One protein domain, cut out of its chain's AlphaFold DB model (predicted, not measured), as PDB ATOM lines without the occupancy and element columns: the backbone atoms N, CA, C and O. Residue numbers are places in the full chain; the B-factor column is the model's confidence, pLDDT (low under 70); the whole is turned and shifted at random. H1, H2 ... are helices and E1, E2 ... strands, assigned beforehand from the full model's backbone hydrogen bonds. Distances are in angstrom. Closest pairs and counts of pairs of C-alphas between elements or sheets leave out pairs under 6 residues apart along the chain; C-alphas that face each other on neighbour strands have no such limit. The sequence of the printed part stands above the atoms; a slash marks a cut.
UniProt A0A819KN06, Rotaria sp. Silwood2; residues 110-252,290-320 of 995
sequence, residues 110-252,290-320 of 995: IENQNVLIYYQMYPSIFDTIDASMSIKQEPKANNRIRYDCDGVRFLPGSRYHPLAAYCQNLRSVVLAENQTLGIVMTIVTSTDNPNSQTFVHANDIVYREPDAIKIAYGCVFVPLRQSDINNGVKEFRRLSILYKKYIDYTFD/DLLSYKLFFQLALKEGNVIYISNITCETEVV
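Overview. This is residues 110 to 252 and 290 to 320 of the 995 residues of a protein of Rotaria sp. Silwood2 (UniProt A0A819KN06). Two sheets lie partly face to face as a sandwich with crossed strands: a strongly twisted, curled sheet built on the long strands E4, E9 and E10, and a small sheet E2 E3 E7. The short pair E5 and E8 makes a third small sheet, and H3 sticks out with residues 247 to 252. The 174 printed residues hold ten named strands and three short named helices, in the order E1 H1 E2 E3 E4 E5 E6 H2 E7 E8 H3 E9 E10; the class is mostly strand, with under half of the residues in named elements. The large sheet runs E1 E10 E9 E4 E6, mixed; the other two are antiparallel. The whole is compact, with a radius of gyration of the C-alphas of 16.6 A and spans of 46 by 37 by 32 A.

Along the chain. Find C-alpha 116 at (161.960, 160.546, 227.985), where E1, residues 116 to 118, begins. Next come H1, 123 to 126, E2, 133 to 137, and E3, 163 to 167. Find C-alpha 179 at (166.474, 174.365, 226.267); from there E4 runs 31.2 A to residue 189. Read on through E5, 205 to 207, E6, 219 to 223, H2, 226 to 231, E7, 233 to 236, E8, 239 to 243, and H3, 246 to 251. E9, 294 to 304, spans 29.3 A and bends by 56 degrees at residue 300. E10, 307 to 319, spans 29.2 A, bends by 82 degrees at residue 312 and ends at C-alpha 319, (135.481, 169.433, 224.700).

Arrangement. Begin at the hairpin E9 and E10, where N 298 and O 315 are 2.8 A apart. On its other side E9 is antiparallel to E4, with N 184 and O 299 at 2.8 A. Edge strand E6 is antiparallel to E4, with N 185 and O 220 at 2.9 A; edge strand E1 is parallel to E10, with N 118 and O 308 at 3.0 A. The small sheet has the hairpin E2 and E3, with N 166 and O 134 at 2.8 A, and E7 antiparallel to E3, with N 234 and O 165 at 2.8 A. The strands of these two sheets stand at 46 degrees; the closest C-alphas of E2 and E10, Ser 134 and Cys 315, are 5.7 A apart. E5 and E8 are antiparallel, with N 206 and O 240 at 2.8 A. H1 only grazes the large sheet; H2 only grazes the small one. In H2 and H3 every O i to N i+4 pair is within hydrogen-bond range; H1 is too short for one.

Size, cuts and confidence. The C-alphas farthest apart, Ser 172 and Phe 251, are 50.4 A apart. Residues 253 to 289 are not printed; C-alphas 252 and 290 are 19.6 A apart across the cut. The links E2 to E3, E3 to E4, E4 to E5 and E5 to E6 are long. The mean pLDDT of the printed part is 73.1; look for values under 70 at, among others, residues 110 to 124, 141 to 164 and 242 to 252.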
ATOM      1  N   ILE A 110     170.558 155.249 226.521       42.94
ATOM      2  CA  ILE A 110     169.886 156.544 226.324       42.94
ATOM      3  C   ILE A 110     169.988 157.017 224.864       42.94
ATOM      4  O   ILE A 110     169.093 157.700 224.369       42.94
ATOM      5  N   GLU A 111     171.037 156.616 224.143       38.62
ATOM      6  CA  GLU A 111     171.331 157.098 222.784       38.62
ATOM      7  C   GLU A 111     170.340 156.612 221.705       38.62
ATOM      8  O   GLU A 111     170.312 157.171 220.612       38.62
ATOM      9  N   ASN A 112     169.496 155.614 222.004       37.25
ATOM     10  CA  ASN A 112     168.578 154.985 221.039       37.25
ATOM     11  C   ASN A 112     167.074 155.147 221.360       37.25
ATOM     12  O   ASN A 112     166.255 154.495 220.714       37.25
ATOM     13  N   GLN A 113     166.676 155.970 222.343       41.31
ATOM     14  CA  GLN A 113     165.271 156.056 222.785       41.31
ATOM     15  C   GLN A 113     164.529 157.337 222.364       41.31
ATOM     16  O   GLN A 113     165.032 158.459 222.456       41.31
ATOM     17  N   ASN A 114     163.270 157.154 221.955       55.50
ATOM     18  CA  ASN A 114     162.348 158.220 221.565       55.50
ATOM     19  C   ASN A 114     161.781 158.967 222.791       55.50
ATOM     20  O   ASN A 114     160.702 158.626 223.264       55.50
ATOM     21  N   VAL A 115     162.467 160.030 223.230       55.38
ATOM     22  CA  VAL A 115     161.992 161.067 224.183       55.38
ATOM     23  C   VAL A 115     161.558 160.544 225.566       55.38
ATOM     24  O   VAL A 115     160.451 160.036 225.741       55.38
ATOM     25  N   LEU A 116     162.377 160.787 226.598       55.69
ATOM     26  CA  LEU A 116     161.960 160.546 227.985       55.69
ATOM     27  C   LEU A 116     161.097 161.702 228.513       55.69
ATOM     28  O   LEU A 116     161.447 162.878 228.389       55.69
ATOM     29  N   ILE A 117     159.993 161.354 229.172       57.91
ATOM     30  CA  ILE A 117     159.178 162.293 229.945       57.91
ATOM     31  C   ILE A 117     159.559 162.118 231.411       57.91
ATOM     32  O   ILE A 117     159.331 161.049 231.973       57.91
ATOM     33  N   TYR A 118     160.069 163.164 232.050       54.69
ATOM     34  CA  TYR A 118     160.165 163.180 233.503       54.69
ATOM     35  C   TYR A 118     159.021 164.037 234.052       54.69
ATOM     36  O   TYR A 118     158.979 165.253 233.869       54.69
ATOM     37  N   TYR A 119     158.101 163.389 234.773       51.97
ATOM     38  CA  TYR A 119     157.158 164.067 235.674       51.97
ATOM     39  C   TYR A 119     157.825 164.522 236.983       51.97
ATOM     40  O   TYR A 119     157.164 165.050 237.875       51.97
ATOM     41  N   GLN A 120     159.149 164.372 237.074       48.34
ATOM     42  CA  GLN A 120     159.955 165.011 238.092       48.34
ATOM     43  C   GLN A 120     159.899 166.527 237.869       48.34
ATOM     44  O   GLN A 120     160.367 167.044 236.850       48.34
ATOM     45  N   MET A 121     159.288 167.239 238.817       49.53
ATOM     46  CA  MET A 121     159.331 168.696 238.837       49.53
ATOM     47  C   MET A 121     160.798 169.107 238.922       49.53
ATOM     48  O   MET A 121     161.454 168.773 239.904       49.53
ATOM     49  N   TYR A 122     161.303 169.832 237.926       57.59
ATOM     50  CA  TYR A 122     162.567 170.555 238.043       57.59
ATOM     51  C   TYR A 122     162.260 171.812 238.870       57.59
ATOM     52  O   TYR A 122     161.717 172.765 238.298       57.59
ATOM     53  N   PRO A 123     162.478 171.827 240.203       54.91
ATOM     54  CA  PRO A 123     161.799 172.802 241.057       54.91
ATOM     55  C   PRO A 123     162.358 174.198 240.782       54.91
ATOM     56  O   PRO A 123     161.629 175.129 240.455       54.91
ATOM     57  N   SER A 124     163.689 174.293 240.740       66.75
ATOM     58  CA  SER A 124     164.443 175.539 240.593       66.75
ATOM     59  C   SER A 124     164.057 176.396 239.387       66.75
ATOM     60  O   SER A 124     164.072 177.616 239.507       66.75
ATOM     61  N   ILE A 125     163.723 175.805 238.235       72.50
ATOM     62  CA  ILE A 125     163.372 176.596 237.049       72.50
ATOM     63  C   ILE A 125     161.922 177.066 237.151       72.50
ATOM     64  O   ILE A 125     161.677 178.269 237.113       72.50
ATOM     65  N   PHE A 126     160.958 176.160 237.330       79.44
ATOM     66  CA  PHE A 126     159.545 176.551 237.319       79.44
ATOM     67  C   PHE A 126     159.121 177.374 238.541       79.44
ATOM     68  O   PHE A 126     158.271 178.244 238.384       79.44
ATOM     69  N   ASP A 127     159.753 177.194 239.704       76.81
ATOM     70  CA  ASP A 127     159.473 178.000 240.903       76.81
ATOM     71  C   ASP A 127     159.917 179.472 240.747       76.81
ATOM     72  O   ASP A 127     159.424 180.345 241.459       76.81
ATOM     73  N   THR A 128     160.814 179.780 239.796       75.62
ATOM     74  CA  THR A 128     161.207 181.169 239.465       75.62
ATOM     75  C   THR A 128     160.344 181.812 238.378       75.62
ATOM     76  O   THR A 128     160.411 183.027 238.169       75.62
ATOM     77  N   ILE A 129     159.517 181.026 237.687       76.56
ATOM     78  CA  ILE A 129     158.673 181.494 236.589       76.56
ATOM     79  C   ILE A 129     157.284 181.828 237.149       76.56
ATOM     80  O   ILE A 129     156.410 180.968 237.225       76.56
ATOM     81  N   ASP A 130     157.055 183.105 237.475       77.75
ATOM     82  CA  ASP A 130     155.729 183.655 237.820       77.75
ATOM     83  C   ASP A 130     154.814 183.751 236.580       77.75
ATOM     84  O   ASP A 130     154.368 184.826 236.173       77.75
ATOM     85  N   ALA A 131     154.579 182.615 235.917       82.38
ATOM     86  CA  ALA A 131     153.690 182.494 234.772       82.38
ATOM     87  C   ALA A 131     152.371 181.831 235.162       82.38
ATOM     88  O   ALA A 131     152.325 180.795 235.822       82.38
ATOM     89  N   SER A 132     151.279 182.397 234.656       84.75
ATOM     90  CA  SER A 132     149.957 181.781 234.709       84.75
ATOM     91  C   SER A 132     149.522 181.375 233.307       84.75
ATOM     92  O   SER A 132     149.782 182.078 232.327       84.75
ATOM     93  N   MET A 133     148.847 180.232 233.194       87.81
ATOM     94  CA  MET A 133     148.317 179.752 231.921       87.81
ATOM     95  C   MET A 133     146.791 179.714 231.948       87.81
ATOM     96  O   MET A 133     146.173 179.326 232.934       87.81
ATOM     97  N   SER A 134     146.170 180.144 230.853       88.25
ATOM     98  CA  SER A 134     144.715 180.259 230.707       88.25
ATOM     99  C   SER A 134     144.302 180.002 229.259       88.25
ATOM    100  O   SER A 134     145.113 180.137 228.345       88.25
ATOM    101  N   ILE A 135     143.044 179.637 229.020       85.19
ATOM    102  CA  ILE A 135     142.505 179.464 227.664       85.19
ATOM    103  C   ILE A 135     141.549 180.624 227.404       85.19
ATOM    104  O   ILE A 135     140.520 180.755 228.057       85.19
ATOM    105  N   LYS A 136     141.914 181.511 226.473       78.62
ATOM    106  CA  LYS A 136     141.147 182.744 226.202       78.62
ATOM    107  C   LYS A 136     140.054 182.537 225.161       78.62
ATOM    108  O   LYS A 136     139.031 183.217 225.185       78.62
ATOM    109  N   GLN A 137     140.296 181.630 224.219       78.56
ATOM    110  CA  GLN A 137     139.313 181.210 223.234       78.56
ATOM    111  C   GLN A 137     139.130 179.704 223.357       78.56
ATOM    112  O   GLN A 137     139.892 178.919 222.790       78.56
ATOM    113  N   GLU A 138     138.115 179.322 224.124       72.88
ATOM    114  CA  GLU A 138     137.681 177.936 224.183       72.88
ATOM    115  C   GLU A 138     137.116 177.502 222.822       72.88
ATOM    116  O   GLU A 138     136.420 178.275 222.141       72.88
ATOM    117  N   PRO A 139     137.395 176.264 222.391       68.44
ATOM    118  CA  PRO A 139     136.711 175.681 221.259       68.44
ATOM    119  C   PRO A 139     135.232 175.526 221.611       68.44
ATOM    120  O   PRO A 139     134.850 175.310 222.759       68.44
ATOM    121  N   LYS A 140     134.364 175.571 220.602       71.50
ATOM    122  CA  LYS A 140     132.964 175.200 220.826       71.50
ATOM    123  C   LYS A 140     132.910 173.723 221.195       71.50
ATOM    124  O   LYS A 140     133.445 172.918 220.438       71.50
ATOM    125  N   ALA A 141     132.206 173.404 222.285       60.41
ATOM    126  CA  ALA A 141     131.949 172.042 222.757       60.41
ATOM    127  C   ALA A 141     131.686 171.062 221.595       60.41
ATOM    128  O   ALA A 141     132.395 170.071 221.441       60.41
ATOM    129  N   ASN A 142     130.766 171.433 220.695       63.69
ATOM    130  CA  ASN A 142     130.377 170.684 219.498       63.69
ATOM    131  C   ASN A 142     131.463 170.688 218.390       63.69
ATOM    132  O   ASN A 142     131.210 171.070 217.239       63.69
ATOM    133  N   ASN A 143     132.681 170.263 218.713       62.09
ATOM    134  CA  ASN A 143     133.703 169.948 217.728       62.09
ATOM    135  C   ASN A 143     133.300 168.687 216.955       62.09
ATOM    136  O   ASN A 143     132.980 167.643 217.519       62.09
ATOM    137  N   ARG A 144     133.319 168.771 215.623       61.28
ATOM    138  CA  ARG A 144     132.987 167.634 214.762       61.28
ATOM    139  C   ARG A 144     134.222 166.764 214.547       61.28
ATOM    140  O   ARG A 144     134.921 166.936 213.545       61.28
ATOM    141  N   ILE A 145     134.470 165.827 215.462       58.81
ATOM    142  CA  ILE A 145     135.445 164.761 215.209       58.81
ATOM    143  C   ILE A 145     134.958 163.891 214.035       58.81
ATOM    144  O   ILE A 145     133.756 163.782 213.768       58.81
ATOM    145  N   ARG A 146     135.902 163.304 213.295       59.69
ATOM    146  CA  ARG A 146     135.634 162.320 212.243       59.69
ATOM    147  C   ARG A 146     136.204 160.962 212.588       59.69
ATOM    148  O   ARG A 146     137.230 160.871 213.261       59.69
ATOM    149  N   TYR A 147     135.547 159.945 212.057       58.53
ATOM    150  CA  TYR A 147     136.000 158.571 212.136       58.53
ATOM    151  C   TYR A 147     137.169 158.367 211.170       58.53
ATOM    152  O   TYR A 147     137.148 158.895 210.056       58.53
ATOM    153  N   ASP A 148     138.164 157.572 211.562       48.62
ATOM    154  CA  ASP A 148     139.318 157.251 210.704       48.62
ATOM    155  C   ASP A 148     138.883 156.645 209.344       48.62
ATOM    156  O   ASP A 148     139.437 156.949 208.284       48.62
ATOM    157  N   CYS A 149     137.770 155.898 209.336       47.62
ATOM    158  CA  CYS A 149     137.175 155.312 208.131       47.62
ATOM    159  C   CYS A 149     136.652 156.319 207.084       47.62
ATOM    160  O   CYS A 149     136.450 155.930 205.933       47.62
ATOM    161  N   ASP A 150     136.445 157.593 207.441       49.09
ATOM    162  CA  ASP A 150     136.000 158.636 206.498       49.09
ATOM    163  C   ASP A 150     137.148 159.150 205.604       49.09
ATOM    164  O   ASP A 150     136.923 159.884 204.631       49.09
ATOM    165  N   GLY A 151     138.390 158.773 205.932       45.50
ATOM    166  CA  GLY A 151     139.611 159.273 205.313       45.50
ATOM    167  C   GLY A 151     139.924 160.717 205.716       45.50
ATOM    168  O   GLY A 151     139.041 161.562 205.892       45.50
ATOM    169  N   VAL A 152     141.216 161.043 205.816       43.72
ATOM    170  CA  VAL A 152     141.699 162.336 206.340       43.72
ATOM    171  C   VAL A 152     141.543 163.492 205.326       43.72
ATOM    172  O   VAL A 152     142.490 164.183 204.949       43.72
ATOM    173  N   ARG A 153     140.312 163.745 204.869       38.66
ATOM    174  CA  ARG A 153     139.942 164.949 204.116       38.66
ATOM    175  C   ARG A 153     139.626 166.085 205.074       38.66
ATOM    176  O   ARG A 153     138.456 166.349 205.363       38.66
ATOM    177  N   PHE A 154     140.650 166.809 205.517       44.28
ATOM    178  CA  PHE A 154     140.465 168.148 206.084       44.28
ATOM    179  C   PHE A 154     139.551 168.947 205.142       44.28
ATOM    180  O   PHE A 154     139.924 169.173 203.994       44.28
ATOM    181  N   LEU A 155     138.348 169.331 205.587       29.97
ATOM    182  CA  LEU A 155     137.494 170.197 204.771       29.97
ATOM    183  C   LEU A 155     138.053 171.621 204.876       29.97
ATOM    184  O   LEU A 155     138.031 172.173 205.980       29.97
ATOM    185  N   PRO A 156     138.523 172.238 203.777       30.70
ATOM    186  CA  PRO A 156     138.825 173.660 203.775       30.70
ATOM    187  C   PRO A 156     137.493 174.422 203.815       30.70
ATOM    188  O   PRO A 156     136.893 174.690 202.780       30.70
ATOM    189  N   GLY A 157     136.977 174.711 205.013       30.84
ATOM    190  CA  GLY A 157     135.728 175.471 205.157       30.84
ATOM    191  C   GLY A 157     134.945 175.275 206.455       30.84
ATOM    192  O   GLY A 157     134.158 176.153 206.814       30.84
ATOM    193  N   SER A 158     135.164 174.193 207.214       39.62
ATOM    194  CA  SER A 158     134.685 174.164 208.601       39.62
ATOM    195  C   SER A 158     135.486 175.194 209.395       39.62
ATOM    196  O   SER A 158     136.706 175.080 209.497       39.62
ATOM    197  N   ARG A 159     134.804 176.221 209.923       45.59
ATOM    198  CA  ARG A 159     135.404 177.255 210.775       45.59
ATOM    199  C   ARG A 159     135.800 176.640 212.119       45.59
ATOM    200  O   ARG A 159     135.056 176.770 213.091       45.59
ATOM    201  N   TYR A 160     136.936 175.949 212.147       51.28
ATOM    202  CA  TYR A 160     137.610 175.598 213.390       51.28
ATOM    203  C   TYR A 160     137.876 176.906 214.130       51.28
ATOM    204  O   TYR A 160     138.530 177.802 213.591       51.28
ATOM    205  N   HIS A 161     137.301 177.047 215.322       50.06
ATOM    206  CA  HIS A 161     137.734 178.099 216.235       50.06
ATOM    207  C   HIS A 161     139.124 177.675 216.706       50.06
ATOM    208  O   HIS A 161     139.242 176.546 217.190       50.06
ATOM    209  N   PRO A 162     140.176 178.485 216.488       56.75
ATOM    210  CA  PRO A 162     141.492 178.144 216.995       56.75
ATOM    211  C   PRO A 162     141.393 178.078 218.516       56.75
ATOM    212  O   PRO A 162     140.925 179.020 219.155       56.75
ATOM    213  N   LEU A 163     141.814 176.954 219.086       68.81
ATOM    214  CA  LEU A 163     142.071 176.877 220.514       68.81
ATOM    215  C   LEU A 163     143.317 177.725 220.780       68.81
ATOM    216  O   LEU A 163     144.322 177.566 220.087       68.81
ATOM    217  N   ALA A 164     143.254 178.645 221.734       67.50
ATOM    218  CA  ALA A 164     144.377 179.523 222.049       67.50
ATOM    219  C   ALA A 164     144.670 179.487 223.550       67.50
ATOM    220  O   ALA A 164     143.878 180.000 224.351       67.50
ATOM    221  N   ALA A 165     145.811 178.893 223.910       72.25
ATOM    222  CA  ALA A 165     146.340 178.970 225.264       72.25
ATOM    223  C   ALA A 165     147.195 180.233 225.389       72.25
ATOM    224  O   ALA A 165     148.011 180.560 224.526       72.25
ATOM    225  N   TYR A 166     146.981 180.956 226.475       73.81
ATOM    226  CA  TYR A 166     147.677 182.175 226.835       73.81
ATOM    227  C   TYR A 166     148.531 181.869 228.054       73.81
ATOM    228  O   TYR A 166     148.001 181.492 229.098       73.81
ATOM    229  N   CYS A 167     149.840 182.035 227.906       74.12
ATOM    230  CA  CYS A 167     150.814 181.901 228.979       74.12
ATOM    231  C   CYS A 167     151.279 183.314 229.328       74.12
ATOM    232  O   CYS A 167     152.088 183.907 228.613       74.12
ATOM    233  N   GLN A 168     150.701 183.893 230.375       75.81
ATOM    234  CA  GLN A 168     151.065 185.233 230.820       75.81
ATOM    235  C   GLN A 168     152.456 185.206 231.465       75.81
ATOM    236  O   GLN A 168     152.916 184.162 231.919       75.81
ATOM    237  N   ASN A 169     153.129 186.356 231.478       75.62
ATOM    238  CA  ASN A 169     154.432 186.578 232.117       75.62
ATOM    239  C   ASN A 169     155.629 185.742 231.608       75.62
ATOM    240  O   ASN A 169     156.720 185.887 232.144       75.62
ATOM    241  N   LEU A 170     155.517 184.978 230.510       76.12
ATOM    242  CA  LEU A 170     156.666 184.246 229.936       76.12
ATOM    243  C   LEU A 170     157.838 185.131 229.452       76.12
ATOM    244  O   LEU A 170     158.903 184.615 229.128       76.12
ATOM    245  N   ARG A 171     157.670 186.458 229.389       71.25
ATOM    246  CA  ARG A 171     158.690 187.403 228.892       71.25
ATOM    247  C   ARG A 171     159.970 187.460 229.730       71.25
ATOM    248  O   ARG A 171     160.976 187.937 229.219       71.25
ATOM    249  N   SER A 172     159.928 187.034 230.991       70.62
ATOM    250  CA  SER A 172     161.090 186.985 231.889       70.62
ATOM    251  C   SER A 172     161.874 185.671 231.808       70.62
ATOM    252  O   SER A 172     162.922 185.561 232.438       70.62
ATOM    253  N   VAL A 173     161.395 184.674 231.053       74.38
ATOM    254  CA  VAL A 173     162.044 183.361 230.965       74.38
ATOM    255  C   VAL A 173     163.260 183.440 230.044       74.38
ATOM    256  O   VAL A 173     163.127 183.484 228.821       74.38
ATOM    257  N   VAL A 174     164.453 183.432 230.640       76.19
ATOM    258  CA  VAL A 174     165.722 183.230 229.929       76.19
ATOM    259  C   VAL A 174     165.985 181.726 229.856       76.19
ATOM    260  O   VAL A 174     166.033 181.058 230.885       76.19
ATOM    261  N   LEU A 175     166.122 181.196 228.642       82.56
ATOM    262  CA  LEU A 175     166.397 179.780 228.378       82.56
ATOM    263  C   LEU A 175     167.873 179.598 228.013       82.56
ATOM    264  O   LEU A 175     168.445 180.458 227.342       82.56
ATOM    265  N   ALA A 176     168.469 178.471 228.405       82.75
ATOM    266  CA  ALA A 176     169.763 178.057 227.866       82.75
ATOM    267  C   ALA A 176     169.638 177.631 226.387       82.75
ATOM    268  O   ALA A 176     168.560 177.251 225.931       82.75
ATOM    269  N   GLU A 177     170.738 177.652 225.626       81.50
ATOM    270  CA  GLU A 177     170.729 177.359 224.177       81.50
ATOM    271  C   GLU A 177     170.217 175.946 223.830       81.50
ATOM    272  O   GLU A 177     169.657 175.725 222.756       81.50
ATOM    273  N   ASN A 178     170.370 174.990 224.750       86.81
ATOM    274  CA  ASN A 178     169.900 173.607 224.629       86.81
ATOM    275  C   ASN A 178     168.449 173.392 225.119       86.81
ATOM    276  O   ASN A 178     167.931 172.272 225.026       86.81
ATOM    277  N   GLN A 179     167.795 174.432 225.649       90.88
ATOM    278  CA  GLN A 179     166.474 174.365 226.267       90.88
ATOM    279  C   GLN A 179     165.385 174.947 225.359       90.88
ATOM    280  O   GLN A 179     165.483 176.047 224.822       90.88
ATOM    281  N   THR A 180     164.285 174.214 225.210       93.69
ATOM    282  CA  THR A 180     163.098 174.645 224.461       93.69
ATOM    283  C   THR A 180     161.890 174.678 225.387       93.69
ATOM    284  O   THR A 180     161.414 173.634 225.834       93.69
ATOM    285  N   LEU A 181     161.352 175.869 225.645       94.19
ATOM    286  CA  LEU A 181     160.071 176.011 226.332       94.19
ATOM    287  C   LEU A 181     158.928 175.586 225.398       94.19
ATOM    288  O   LEU A 181     158.918 175.896 224.205       94.19
ATOM    289  N   GLY A 182     157.945 174.876 225.933       95.12
ATOM    290  CA  GLY A 182     156.806 174.352 225.195       95.12
ATOM    291  C   GLY A 182     155.573 174.195 226.069       95.12
ATOM    292  O   GLY A 182     155.582 174.473 227.266       95.12
ATOM    293  N   ILE A 183     154.496 173.722 225.456       94.25
ATOM    294  CA  ILE A 183     153.289 173.286 226.151       94.25
ATOM    295  C   ILE A 183     153.107 171.799 225.854       94.25
ATOM    296  O   ILE A 183     152.973 171.419 224.690       94.25
ATOM    297  N   VAL A 184     153.077 170.962 226.891       94.81
ATOM    298  CA  VAL A 184     152.561 169.594 226.771       94.81
ATOM    299  C   VAL A 184     151.042 169.672 226.826       94.81
ATOM    300  O   VAL A 184     150.462 170.146 227.800       94.81
ATOM    301  N   MET A 185     150.399 169.221 225.756       93.19
ATOM    302  CA  MET A 185     148.958 169.018 225.693       93.19
ATOM    303  C   MET A 185     148.665 167.530 225.883       93.19
ATOM    304  O   MET A 185     149.066 166.721 225.049       93.19
ATOM    305  N   THR A 186     147.927 167.188 226.931       91.88
ATOM    306  CA  THR A 186     147.504 165.826 227.276       91.88
ATOM    307  C   THR A 186     146.004 165.692 227.044       91.88
ATOM    308  O   THR A 186     145.225 166.494 227.565       91.88
ATOM    309  N   ILE A 187     145.583 164.692 226.266       88.88
ATOM    310  CA  ILE A 187     144.165 164.455 225.956       88.88
ATOM    311  C   ILE A 187     143.686 163.165 226.624       88.88
ATOM    312  O   ILE A 187     144.170 162.076 226.307       88.88
ATOM    313  N   VAL A 188     142.685 163.286 227.497       88.62
ATOM    314  CA  VAL A 188     142.021 162.149 228.153       88.62
ATOM    315  C   VAL A 188     140.519 162.151 227.880       88.62
ATOM    316  O   VAL A 188     139.933 163.181 227.533       88.62
ATOM    317  N   THR A 189     139.860 161.010 228.063       84.38
ATOM    318  CA  THR A 189     138.393 160.952 228.133       84.38
ATOM    319  C   THR A 189     137.895 161.727 229.350       84.38
ATOM    320  O   THR A 189     138.358 161.497 230.465       84.38
ATOM    321  N   SER A 190     136.935 162.627 229.155       80.69
ATOM    322  CA  SER A 190     136.249 163.315 230.251       80.69
ATOM    323  C   SER A 190     135.276 162.325 230.893       80.69
ATOM    324  O   SER A 190     134.300 161.902 230.281       80.69
ATOM    325  N   THR A 191     135.592 161.922 232.121       77.31
ATOM    326  CA  THR A 191     134.757 161.066 232.968       77.31
ATOM    327  C   THR A 191     134.656 161.685 234.355       77.31
ATOM    328  O   THR A 191     135.670 162.144 234.887       77.31
ATOM    329  N   ASP A 192     133.462 161.651 234.957       72.94
ATOM    330  CA  ASP A 192     133.204 162.190 236.307       72.94
ATOM    331  C   ASP A 192     134.104 161.546 237.379       72.94
ATOM    332  O   ASP A 192     134.462 162.173 238.374       72.94
ATOM    333  N   ASN A 193     134.505 160.290 237.160       73.81
ATOM    334  CA  ASN A 193     135.528 159.617 237.948       73.81
ATOM    335  C   ASN A 193     136.921 159.872 237.327       73.81
ATOM    336  O   ASN A 193     137.162 159.421 236.201       73.81
ATOM    337  N   PRO A 194     137.867 160.535 238.023       70.06
ATOM    338  CA  PRO A 194     139.218 160.752 237.502       70.06
ATOM    339  C   PRO A 194     139.980 159.437 237.273       70.06
ATOM    340  O   PRO A 194     140.764 159.339 236.335       70.06
ATOM    341  N   ASN A 195     139.688 158.384 238.046       70.62
ATOM    342  CA  ASN A 195     140.358 157.084 237.931       70.62
ATOM    343  C   ASN A 195     139.890 156.257 236.718       70.62
ATOM    344  O   ASN A 195     140.472 155.212 236.436       70.62
ATOM    345  N   SER A 196     138.838 156.690 236.011       70.19
ATOM    346  CA  SER A 196     138.405 156.097 234.736       70.19
ATOM    347  C   SER A 196     138.802 156.931 233.515       70.19
ATOM    348  O   SER A 196     138.360 156.628 232.406       70.19
ATOM    349  N   GLN A 197     139.608 157.982 233.697       75.56
ATOM    350  CA  GLN A 197     140.138 158.756 232.581       75.56
ATOM    351  C   GLN A 197     141.140 157.897 231.807       75.56
ATOM    352  O   GLN A 197     142.116 157.394 232.356       75.56
ATOM    353  N   THR A 198     140.885 157.722 230.514       77.38
ATOM    354  CA  THR A 198     141.759 156.982 229.602       77.38
ATOM    355  C   THR A 198     142.444 157.959 228.660       77.38
ATOM    356  O   THR A 198     141.819 158.887 228.142       77.38
ATOM    357  N   PHE A 199     143.744 157.767 228.447       78.50
ATOM    358  CA  PHE A 199     144.516 158.569 227.504       78.50
ATOM    359  C   PHE A 199     144.087 158.267 226.065       78.50
ATOM    360  O   PHE A 199     144.017 157.106 225.655       78.50
ATOM    361  N   VAL A 200     143.841 159.309 225.272       76.06
ATOM    362  CA  VAL A 200     143.637 159.154 223.824       76.06
ATOM    363  C   VAL A 200     144.972 158.775 223.198       76.06
ATOM    364  O   VAL A 200     145.972 159.428 223.456       76.06
ATOM    365  N   HIS A 201     145.037 157.748 222.352       74.06
ATOM    366  CA  HIS A 201     146.324 157.332 221.793       74.06
ATOM    367  C   HIS A 201     146.973 158.459 220.956       74.06
ATOM    368  O   HIS A 201     146.334 159.031 220.075       74.06
ATOM    369  N   ALA A 202     148.261 158.766 221.160       66.69
ATOM    370  CA  ALA A 202     148.920 159.924 220.527       66.69
ATOM    371  C   ALA A 202     148.931 159.881 218.984       66.69
ATOM    372  O   ALA A 202     148.914 160.914 218.310       66.69
ATOM    373  N   ASN A 203     148.907 158.682 218.392       72.94
ATOM    374  CA  ASN A 203     148.723 158.516 216.943       72.94
ATOM    375  C   ASN A 203     147.389 159.082 216.430       72.94
ATOM    376  O   ASN A 203     147.360 159.606 215.317       72.94
ATOM    377  N   ASP A 204     146.349 159.084 217.262       76.00
ATOM    378  CA  ASP A 204     145.002 159.548 216.919       76.00
ATOM    379  C   ASP A 204     144.906 161.081 217.025       76.00
ATOM    380  O   ASP A 204     143.995 161.701 216.483       76.00
ATOM    381  N   ILE A 205     145.897 161.734 217.641       76.00
ATOM    382  CA  ILE A 205     146.036 163.189 217.638       76.00
ATOM    383  C   ILE A 205     146.749 163.616 216.352       76.00
ATOM    384  O   ILE A 205     147.946 163.393 216.169       76.00
ATOM    385  N   VAL A 206     146.036 164.266 215.435       78.75
ATOM    386  CA  VAL A 206     146.616 164.858 214.225       78.75
ATOM    387  C   VAL A 206     146.878 166.337 214.464       78.75
ATOM    388  O   VAL A 206     145.991 167.185 214.356       78.75
ATOM    389  N   TYR A 207     148.137 166.647 214.753       77.94
ATOM    390  CA  TYR A 207     148.648 168.009 214.827       77.94
ATOM    391  C   TYR A 207     149.445 168.325 213.555       77.94
ATOM    392  O   TYR A 207     150.174 167.470 213.055       77.94
ATOM    393  N   ARG A 208     149.261 169.520 212.976       76.06
ATOM    394  CA  ARG A 208     149.872 169.905 211.679       76.06
ATOM    395  C   ARG A 208     150.864 171.067 211.776       76.06
ATOM    396  O   ARG A 208     151.108 171.730 210.763       76.06
ATOM    397  N   GLU A 209     151.361 171.375 212.968       80.62
ATOM    398  CA  GLU A 209     152.542 172.235 213.101       80.62
ATOM    399  C   GLU A 209     153.784 171.343 213.013       80.62
ATOM    400  O   GLU A 209     153.793 170.288 213.647       80.62
ATOM    401  N   PRO A 210     154.793 171.715 212.205       77.06
ATOM    402  CA  PRO A 210     155.935 170.846 211.917       77.06
ATOM    403  C   PRO A 210     156.825 170.585 213.138       77.06
ATOM    404  O   PRO A 210     157.502 169.567 213.180       77.06
ATOM    405  N   ASP A 211     156.788 171.483 214.123       84.25
ATOM    406  CA  ASP A 211     157.705 171.491 215.266       84.25
ATOM    407  C   ASP A 211     157.164 170.690 216.469       84.25
ATOM    408  O   ASP A 211     157.833 170.569 217.491       84.25
ATOM    409  N   ALA A 212     155.929 170.179 216.393       88.94
ATOM    410  CA  ALA A 212     155.300 169.484 217.510       88.94
ATOM    411  C   ALA A 212     155.753 168.025 217.606       88.94
ATOM    412  O   ALA A 212     155.655 167.253 216.651       88.94
ATOM    413  N   ILE A 213     156.167 167.637 218.804       88.88
ATOM    414  CA  ILE A 213     156.666 166.304 219.113       88.88
ATOM    415  C   ILE A 213     155.512 165.510 219.719       88.88
ATOM    416  O   ILE A 213     154.984 165.861 220.777       88.88
ATOM    417  N   LYS A 214     155.099 164.435 219.045       86.25
ATOM    418  CA  LYS A 214     154.187 163.461 219.648       86.25
ATOM    419  C   LYS A 214     154.923 162.737 220.765       86.25
ATOM    420  O   LYS A 214     155.984 162.169 220.529       86.25
ATOM    421  N   ILE A 215     154.338 162.758 221.948       82.44
ATOM    422  CA  ILE A 215     154.795 162.001 223.105       82.44
ATOM    423  C   ILE A 215     153.910 160.741 223.206       82.44
ATOM    424  O   ILE A 215     152.852 160.664 222.576       82.44
ATOM    425  N   ALA A 216     154.320 159.730 223.971       78.75
ATOM    426  CA  ALA A 216     153.462 158.592 224.297       78.75
ATOM    427  C   ALA A 216     152.154 159.019 225.014       78.75
ATOM    428  O   ALA A 216     152.013 160.147 225.482       78.75
ATOM    429  N   TYR A 217     151.180 158.102 225.084       78.38
ATOM    430  CA  TYR A 217     149.960 158.230 225.904       78.38
ATOM    431  C   TYR A 217     149.148 159.531 225.730       78.38
ATOM    432  O   TYR A 217     148.655 160.110 226.689       78.38
ATOM    433  N   GLY A 218     148.976 160.006 224.495       78.88
ATOM    434  CA  GLY A 218     148.079 161.139 224.217       78.88
ATOM    435  C   GLY A 218     148.628 162.512 224.572       78.88
ATOM    436  O   GLY A 218     147.896 163.502 224.501       78.88
ATOM    437  N   CYS A 219     149.907 162.574 224.923       89.38
ATOM    438  CA  CYS A 219     150.633 163.809 225.129       89.38
ATOM    439  C   CYS A 219     151.230 164.309 223.799       89.38
ATOM    440  O   CYS A 219     151.700 163.538 222.959       89.38
ATOM    441  N   VAL A 220     151.238 165.623 223.586       91.44
ATOM    442  CA  VAL A 220     151.935 166.278 222.468       91.44
ATOM    443  C   VAL A 220     152.665 167.495 223.011       91.44
ATOM    444  O   VAL A 220     152.033 168.398 223.554       91.44
ATOM    445  N   PHE A 221     153.985 167.537 222.847       94.19
ATOM    446  CA  PHE A 221     154.796 168.701 223.174       94.19
ATOM    447  C   PHE A 221     154.776 169.661 221.988       94.19
ATOM    448  O   PHE A 221     155.232 169.334 220.890       94.19
ATOM    449  N   VAL A 222     154.238 170.853 222.208       93.69
ATOM    450  CA  VAL A 222     154.191 171.926 221.219       93.69
ATOM    451  C   VAL A 222     155.183 173.007 221.654       93.69
ATOM    452  O   VAL A 222     154.894 173.720 222.619       93.69
ATOM    453  N   PRO A 223     156.343 173.160 220.988       94.19
ATOM    454  CA  PRO A 223     157.312 174.184 221.360       94.19
ATOM    455  C   PRO A 223     156.727 175.589 221.183       94.19
ATOM    456  O   PRO A 223     155.979 175.874 220.235       94.19
ATOM    457  N   LEU A 224     157.078 176.481 222.104       92.75
ATOM    458  CA  LEU A 224     156.787 177.904 222.013       92.75
ATOM    459  C   LEU A 224     157.894 178.571 221.201       92.75
ATOM    460  O   LEU A 224     159.076 178.439 221.505       92.75
ATOM    461  N   ARG A 225     157.516 179.297 220.150       90.88
ATOM    462  CA  ARG A 225     158.466 180.124 219.396       90.88
ATOM    463  C   ARG A 225     158.766 181.389 220.193       90.88
ATOM    464  O   ARG A 225     157.933 181.814 220.992       90.88
ATOM    465  N   GLN A 226     159.874 182.073 219.906       86.81
ATOM    466  CA  GLN A 226     160.174 183.356 220.560       86.81
ATOM    467  C   GLN A 226     159.036 184.382 220.389       86.81
ATOM    468  O   GLN A 226     158.753 185.151 221.299       86.81
ATOM    469  N   SER A 227     158.316 184.351 219.260       88.19
ATOM    470  CA  SER A 227     157.089 185.136 219.056       88.19
ATOM    471  C   SER A 227     155.979 184.804 220.054       88.19
ATOM    472  O   SER A 227     155.260 185.695 220.494       88.19
ATOM    473  N   ASP A 228     155.831 183.530 220.398       88.94
ATOM    474  CA  ASP A 228     154.766 183.008 221.252       88.94
ATOM    475  C   ASP A 228     155.070 183.370 222.717       88.94
ATOM    476  O   ASP A 228     154.187 183.841 223.432       88.94
ATOM    477  N   ILE A 229     156.347 183.260 223.116       87.12
ATOM    478  CA  ILE A 229     156.903 183.712 224.406       87.12
ATOM    479  C   ILE A 229     156.750 185.233 224.555       87.12
ATOM    480  O   ILE A 229     156.149 185.711 225.518       87.12
ATOM    481  N   ASN A 230     157.207 186.008 223.565       85.75
ATOM    482  CA  ASN A 230     157.136 187.472 223.580       85.75
ATOM    483  C   ASN A 230     155.688 187.990 223.609       85.75
ATOM    484  O   ASN A 230     155.419 189.039 224.198       85.75
ATOM    485  N   ASN A 231     154.740 187.285 222.990       86.56
ATOM    486  CA  ASN A 231     153.326 187.667 223.015       86.56
ATOM    487  C   ASN A 231     152.565 187.095 224.224       86.56
ATOM    488  O   ASN A 231     151.511 187.626 224.568       86.56
ATOM    489  N   GLY A 232     153.072 186.035 224.860       85.25
ATOM    490  CA  GLY A 232     152.351 185.258 225.871       85.25
ATOM    491  C   GLY A 232     151.177 184.451 225.299       85.25
ATOM    492  O   GLY A 232     150.188 184.214 225.996       85.25
ATOM    493  N   VAL A 233     151.232 184.074 224.014       85.88
ATOM    494  CA  VAL A 233     150.111 183.446 223.285       85.88
ATOM    495  C   VAL A 233     150.585 182.308 222.393       85.88
ATOM    496  O   VAL A 233     151.423 182.519 221.518       85.88
ATOM    497  N   LYS A 234     149.953 181.136 222.522       87.38
ATOM    498  CA  LYS A 234     150.048 180.034 221.559       87.38
ATOM    499  C   LYS A 234     148.680 179.721 220.953       87.38
ATOM    500  O   LYS A 234     147.762 179.268 221.637       87.38
ATOM    501  N   GLU A 235     148.548 179.933 219.646       86.06
ATOM    502  CA  GLU A 235     147.341 179.576 218.893       86.06
ATOM    503  C   GLU A 235     147.468 178.186 218.248       86.06
ATOM    504  O   GLU A 235     148.155 178.015 217.241       86.06
ATOM    505  N   PHE A 236     146.720 177.206 218.751       82.88
ATOM    506  CA  PHE A 236     146.633 175.841 218.227       82.88
ATOM    507  C   PHE A 236     145.708 175.804 216.998       82.88
ATOM    508  O   PHE A 236     144.608 175.243 217.005       82.88
ATOM    509  N   ARG A 237     146.146 176.425 215.895       75.69
ATOM    510  CA  ARG A 237     145.338 176.608 214.667       75.69
ATOM    511  C   ARG A 237     145.010 175.311 213.919       75.69
ATOM    512  O   ARG A 237     144.197 175.335 212.993       75.69
ATOM    513  N   ARG A 238     145.694 174.202 214.227       78.25
ATOM    514  CA  ARG A 238     145.632 172.945 213.454       78.25
ATOM    515  C   ARG A 238     145.677 171.677 214.314       78.25
ATOM    516  O   ARG A 238     146.257 170.676 213.890       78.25
ATOM    517  N   LEU A 239     145.046 171.714 215.486       75.31
ATOM    518  CA  LEU A 239     144.722 170.510 216.246       75.31
ATOM    519  C   LEU A 239     143.515 169.795 215.619       75.31
ATOM    520  O   LEU A 239     142.514 170.419 215.266       75.31
ATOM    521  N   SER A 240     143.595 168.480 215.464       75.31
ATOM    522  CA  SER A 240     142.461 167.629 215.107       75.31
ATOM    523  C   SER A 240     142.619 166.279 215.790       75.31
ATOM    524  O   SER A 240     143.592 165.577 215.551       75.31
ATOM    525  N   ILE A 241     141.658 165.906 216.627       71.62
ATOM    526  CA  ILE A 241     141.557 164.543 217.152       71.62
ATOM    527  C   ILE A 241     140.916 163.692 216.043       71.62
ATOM    528  O   ILE A 241     139.945 164.132 215.426       71.62
ATOM    529  N   LEU A 242     141.465 162.516 215.749       68.94
ATOM    530  CA  LEU A 242     140.806 161.461 214.980       68.94
ATOM    531  C   LEU A 242     140.068 160.547 215.953       68.94
ATOM    532  O   LEU A 242     140.594 160.197 217.005       68.94
ATOM    533  N   TYR A 243     138.862 160.127 215.591       64.38
ATOM    534  CA  TYR A 243     138.130 159.134 216.363       64.38
ATOM    535  C   TYR A 243     138.349 157.752 215.751       64.38
ATOM    536  O   TYR A 243     137.874 157.468 214.645       64.38
ATOM    537  N   LYS A 244     139.036 156.867 216.479       58.12
ATOM    538  CA  LYS A 244     138.880 155.425 216.262       58.12
ATOM    539  C   LYS A 244     137.532 154.985 216.803       58.12
ATOM    540  O   LYS A 244     137.064 155.504 217.816       58.12
ATOM    541  N   LYS A 245     136.873 154.062 216.108       55.38
ATOM    542  CA  LYS A 245     135.505 153.682 216.442       55.38
ATOM    543  C   LYS A 245     135.532 152.928 217.772       55.38
ATOM    544  O   LYS A 245     136.358 152.045 217.944       55.38
ATOM    545  N   TYR A 246     134.611 153.204 218.698       47.25
ATOM    546  CA  TYR A 246     134.582 152.493 219.993       47.25
ATOM    547  C   TYR A 246     134.432 150.960 219.859       47.25
ATOM    548  O   TYR A 246     134.826 150.205 220.743       47.25
ATOM    549  N   ILE A 247     133.907 150.499 218.719       47.38
ATOM    550  CA  ILE A 247     133.908 149.084 218.323       47.38
ATOM    551  C   ILE A 247     135.340 148.526 218.300       47.38
ATOM    552  O   ILE A 247     135.582 147.463 218.854       47.38
ATOM    553  N   ASP A 248     136.297 149.261 217.737       44.41
ATOM    554  CA  ASP A 248     137.690 148.829 217.612       44.41
ATOM    555  C   ASP A 248     138.313 148.631 219.014       44.41
ATOM    556  O   ASP A 248     138.903 147.592 219.290       44.41
ATOM    557  N   TYR A 249     138.040 149.550 219.952       46.69
ATOM    558  CA  TYR A 249     138.458 149.450 221.361       46.69
ATOM    559  C   TYR A 249     137.801 148.305 222.153       46.69
ATOM    560  O   TYR A 249     138.345 147.875 223.165       46.69
ATOM    561  N   THR A 250     136.627 147.814 221.738       41.41
ATOM    562  CA  THR A 250     135.933 146.713 222.438       41.41
ATOM    563  C   THR A 250     136.319 145.325 221.925       41.41
ATOM    564  O   THR A 250     136.003 144.342 222.592       41.41
ATOM    565  N   PHE A 251     137.018 145.233 220.788       38.22
ATOM    566  CA  PHE A 251     137.473 143.966 220.200       38.22
ATOM    567  C   PHE A 251     138.966 143.656 220.411       38.22
ATOM    568  O   PHE A 251     139.356 142.513 220.188       38.22
ATOM    569  N   ASP A 252     139.770 144.587 220.943       34.94
ATOM    570  CA  ASP A 252     141.142 144.306 221.424       34.94
ATOM    571  C   ASP A 252     141.181 143.457 222.718       34.94
ATOM    572  O   ASP A 252     142.250 143.070 223.196       34.94
ATOM    573  N   ASP A 290     127.736 156.531 226.149       45.16
ATOM    574  CA  ASP A 290     127.924 157.705 226.972       45.16
ATOM    575  C   ASP A 290     129.084 158.514 226.414       45.16
ATOM    576  O   ASP A 290     130.215 158.052 226.276       45.16
ATOM    577  N   LEU A 291     128.678 159.707 225.988       50.62
ATOM    578  CA  LEU A 291     129.451 160.889 225.657       50.62
ATOM    579  C   LEU A 291     130.956 160.697 225.852       50.62
ATOM    580  O   LEU A 291     131.482 160.906 226.938       50.62
ATOM    581  N   LEU A 292     131.665 160.409 224.758       62.50
ATOM    582  CA  LEU A 292     133.112 160.603 224.695       62.50
ATOM    583  C   LEU A 292     133.401 162.107 224.580       62.50
ATOM    584  O   LEU A 292     133.852 162.618 223.551       62.50
ATOM    585  N   SER A 293     133.074 162.842 225.643       77.06
ATOM    586  CA  SER A 293     133.714 164.110 225.955       77.06
ATOM    587  C   SER A 293     135.208 163.851 226.160       77.06
ATOM    588  O   SER A 293     135.620 162.790 226.632       77.06
ATOM    589  N   TYR A 294     136.036 164.827 225.804       83.38
ATOM    590  CA  TYR A 294     137.467 164.781 226.099       83.38
ATOM    591  C   TYR A 294     137.836 165.979 226.953       83.38
ATOM    592  O   TYR A 294     137.340 167.085 226.727       83.38
ATOM    593  N   LYS A 295     138.727 165.757 227.912       88.75
ATOM    594  CA  LYS A 295     139.359 166.812 228.689       88.75
ATOM    595  C   LYS A 295     140.767 167.012 228.146       88.75
ATOM    596  O   LYS A 295     141.510 166.044 227.973       88.75
ATOM    597  N   LEU A 296     141.100 168.254 227.810       89.81
ATOM    598  CA  LEU A 296     142.442 168.624 227.382       89.81
ATOM    599  C   LEU A 296     143.110 169.366 228.528       89.81
ATOM    600  O   LEU A 296     142.630 170.422 228.944       89.81
ATOM    601  N   PHE A 297     144.226 168.823 228.994       91.69
ATOM    602  CA  PHE A 297     145.135 169.498 229.904       91.69
ATOM    603  C   PHE A 297     146.274 170.102 229.092       91.69
ATOM    604  O   PHE A 297     146.878 169.430 228.259       91.69
ATOM    605  N   PHE A 298     146.583 171.360 229.355       92.69
ATOM    606  CA  PHE A 298     147.779 172.037 228.882       92.69
ATOM    607  C   PHE A 298     148.672 172.238 230.093       92.69
ATOM    608  O   PHE A 298     148.205 172.691 231.136       92.69
ATOM    609  N   GLN A 299     149.950 171.909 229.966       94.06
ATOM    610  CA  GLN A 299     150.954 172.097 231.007       94.06
ATOM    611  C   GLN A 299     152.162 172.790 230.384       94.06
ATOM    612  O   GLN A 299     152.646 172.350 229.338       94.06
ATOM    613  N   LEU A 300     152.652 173.871 230.994       94.19
ATOM    614  CA  LEU A 300     153.918 174.469 230.566       94.19
ATOM    615  C   LEU A 300     155.040 173.447 230.812       94.19
ATOM    616  O   LEU A 300     155.048 172.774 231.845       94.19
ATOM    617  N   ALA A 301     155.957 173.301 229.863       94.62
ATOM    618  CA  ALA A 301     157.001 172.286 229.904       94.62
ATOM    619  C   ALA A 301     158.316 172.804 229.320       94.62
ATOM    620  O   ALA A 301     158.327 173.669 228.444       94.62
ATOM    621  N   LEU A 302     159.423 172.234 229.779       94.44
ATOM    622  CA  LEU A 302     160.776 172.554 229.347       94.44
ATOM    623  C   LEU A 302     161.394 171.290 228.758       94.44
ATOM    624  O   LEU A 302     161.496 170.272 229.442       94.44
ATOM    625  N   LYS A 303     161.789 171.340 227.488       93.69
ATOM    626  CA  LYS A 303     162.540 170.267 226.839       93.69
ATOM    627  C   LYS A 303     164.025 170.601 226.880       93.69
ATOM    628  O   LYS A 303     164.416 171.643 226.363       93.69
ATOM    629  N   GLU A 304     164.834 169.701 227.419       93.06
ATOM    630  CA  GLU A 304     166.294 169.798 227.430       93.06
ATOM    631  C   GLU A 304     166.878 168.499 226.865       93.06
ATOM    632  O   GLU A 304     166.631 167.408 227.380       93.06
ATOM    633  N   GLY A 305     167.584 168.588 225.733       91.38
ATOM    634  CA  GLY A 305     167.993 167.393 224.985       91.38
ATOM    635  C   GLY A 305     166.789 166.507 224.628       91.38
ATOM    636  O   GLY A 305     165.830 166.986 224.017       91.38
ATOM    637  N   ASN A 306     166.823 165.231 225.020       89.56
ATOM    638  CA  ASN A 306     165.725 164.268 224.828       89.56
ATOM    639  C   ASN A 306     164.756 164.171 226.021       89.56
ATOM    640  O   ASN A 306     163.840 163.350 225.979       89.56
ATOM    641  N   VAL A 307     164.940 164.987 227.064       90.50
ATOM    642  CA  VAL A 307     164.090 165.002 228.260       90.50
ATOM    643  C   VAL A 307     163.054 166.119 228.170       90.50
ATOM    644  O   VAL A 307     163.367 167.232 227.749       90.50
ATOM    645  N   ILE A 308     161.819 165.831 228.583       91.88
ATOM    646  CA  ILE A 308     160.755 166.825 228.772       91.88
ATOM    647  C   ILE A 308     160.363 166.860 230.250       91.88
ATOM    648  O   ILE A 308     159.834 165.878 230.770       91.88
ATOM    649  N   TYR A 309     160.588 168.008 230.891       91.94
ATOM    650  CA  TYR A 309     160.151 168.326 232.248       91.94
ATOM    651  C   TYR A 309     158.805 169.050 232.205       91.94
ATOM    652  O   TYR A 309     158.656 170.061 231.513       91.94
ATOM    653  N   ILE A 310     157.821 168.551 232.951       91.00
ATOM    654  CA  ILE A 310     156.461 169.106 232.981       91.00
ATOM    655  C   ILE A 310     156.255 169.902 234.274       91.00
ATOM    656  O   ILE A 310     156.542 169.414 235.364       91.00
ATOM    657  N   SER A 311     155.739 171.128 234.161       90.94
ATOM    658  CA  SER A 311     155.476 171.994 235.316       90.94
ATOM    659  C   SER A 311     154.087 171.793 235.934       90.94
ATOM    660  O   SER A 311     153.166 171.233 235.328       90.94
ATOM    661  N   ASN A 312     153.912 172.373 237.124       86.75
ATOM    662  CA  ASN A 312     152.612 172.540 237.781       86.75
ATOM    663  C   ASN A 312     151.755 173.668 237.179       86.75
ATOM    664  O   ASN A 312     150.611 173.848 237.592       86.75
ATOM    665  N   ILE A 313     152.277 174.443 236.222       85.62
ATOM    666  CA  ILE A 313     151.534 175.529 235.577       85.62
ATOM    667  C   ILE A 313     150.635 174.892 234.518       85.62
ATOM    668  O   ILE A 313     151.033 174.669 233.370       85.62
ATOM    669  N   THR A 314     149.417 174.553 234.938       90.81
ATOM    670  CA  THR A 314     148.435 173.829 234.128       90.81
ATOM    671  C   THR A 314     147.179 174.651 233.873       90.81
ATOM    672  O   THR A 314     146.718 175.363 234.762       90.81
ATOM    673  N   CYS A 315     146.556 174.477 232.710       90.19
ATOM    674  CA  CYS A 315     145.162 174.854 232.496       90.19
ATOM    675  C   CYS A 315     144.413 173.736 231.764       90.19
ATOM    676  O   CYS A 315     145.010 172.920 231.064       90.19
ATOM    677  N   GLU A 316     143.100 173.683 231.942       90.31
ATOM    678  CA  GLU A 316     142.247 172.634 231.387       90.31
ATOM    679  C   GLU A 316     141.062 173.228 230.624       90.31
ATOM    680  O   GLU A 316     140.616 174.338 230.905       90.31
ATOM    681  N   THR A 317     140.551 172.485 229.642       86.00
ATOM    682  CA  THR A 317     139.271 172.776 228.983       86.00
ATOM    683  C   THR A 317     138.570 171.475 228.606       86.00
ATOM    684  O   THR A 317     139.212 170.461 228.305       86.00
ATOM    685  N   GLU A 318     137.241 171.499 228.615       81.12
ATOM    686  CA  GLU A 318     136.408 170.344 228.295       81.12
ATOM    687  C   GLU A 318     135.792 170.491 226.905       81.12
ATOM    688  O   GLU A 318     135.032 171.415 226.611       81.12
ATOM    689  N   VAL A 319     136.090 169.534 226.027       72.56
ATOM    690  CA  VAL A 319     135.481 169.433 224.700       72.56
ATOM    691  C   VAL A 319     134.366 168.396 224.780       72.56
ATOM    692  O   VAL A 319     134.555 167.202 224.528       72.56
ATOM    693  N   VAL A 320     133.192 168.876 225.191       57.69
ATOM    694  CA  VAL A 320     131.974 168.074 225.351       57.69
ATOM    695  C   VAL A 320     131.378 167.742 223.986       57.69
ATOM    696  O   VAL A 320     130.790 168.601 223.327       57.69
TER     697      VAL A 320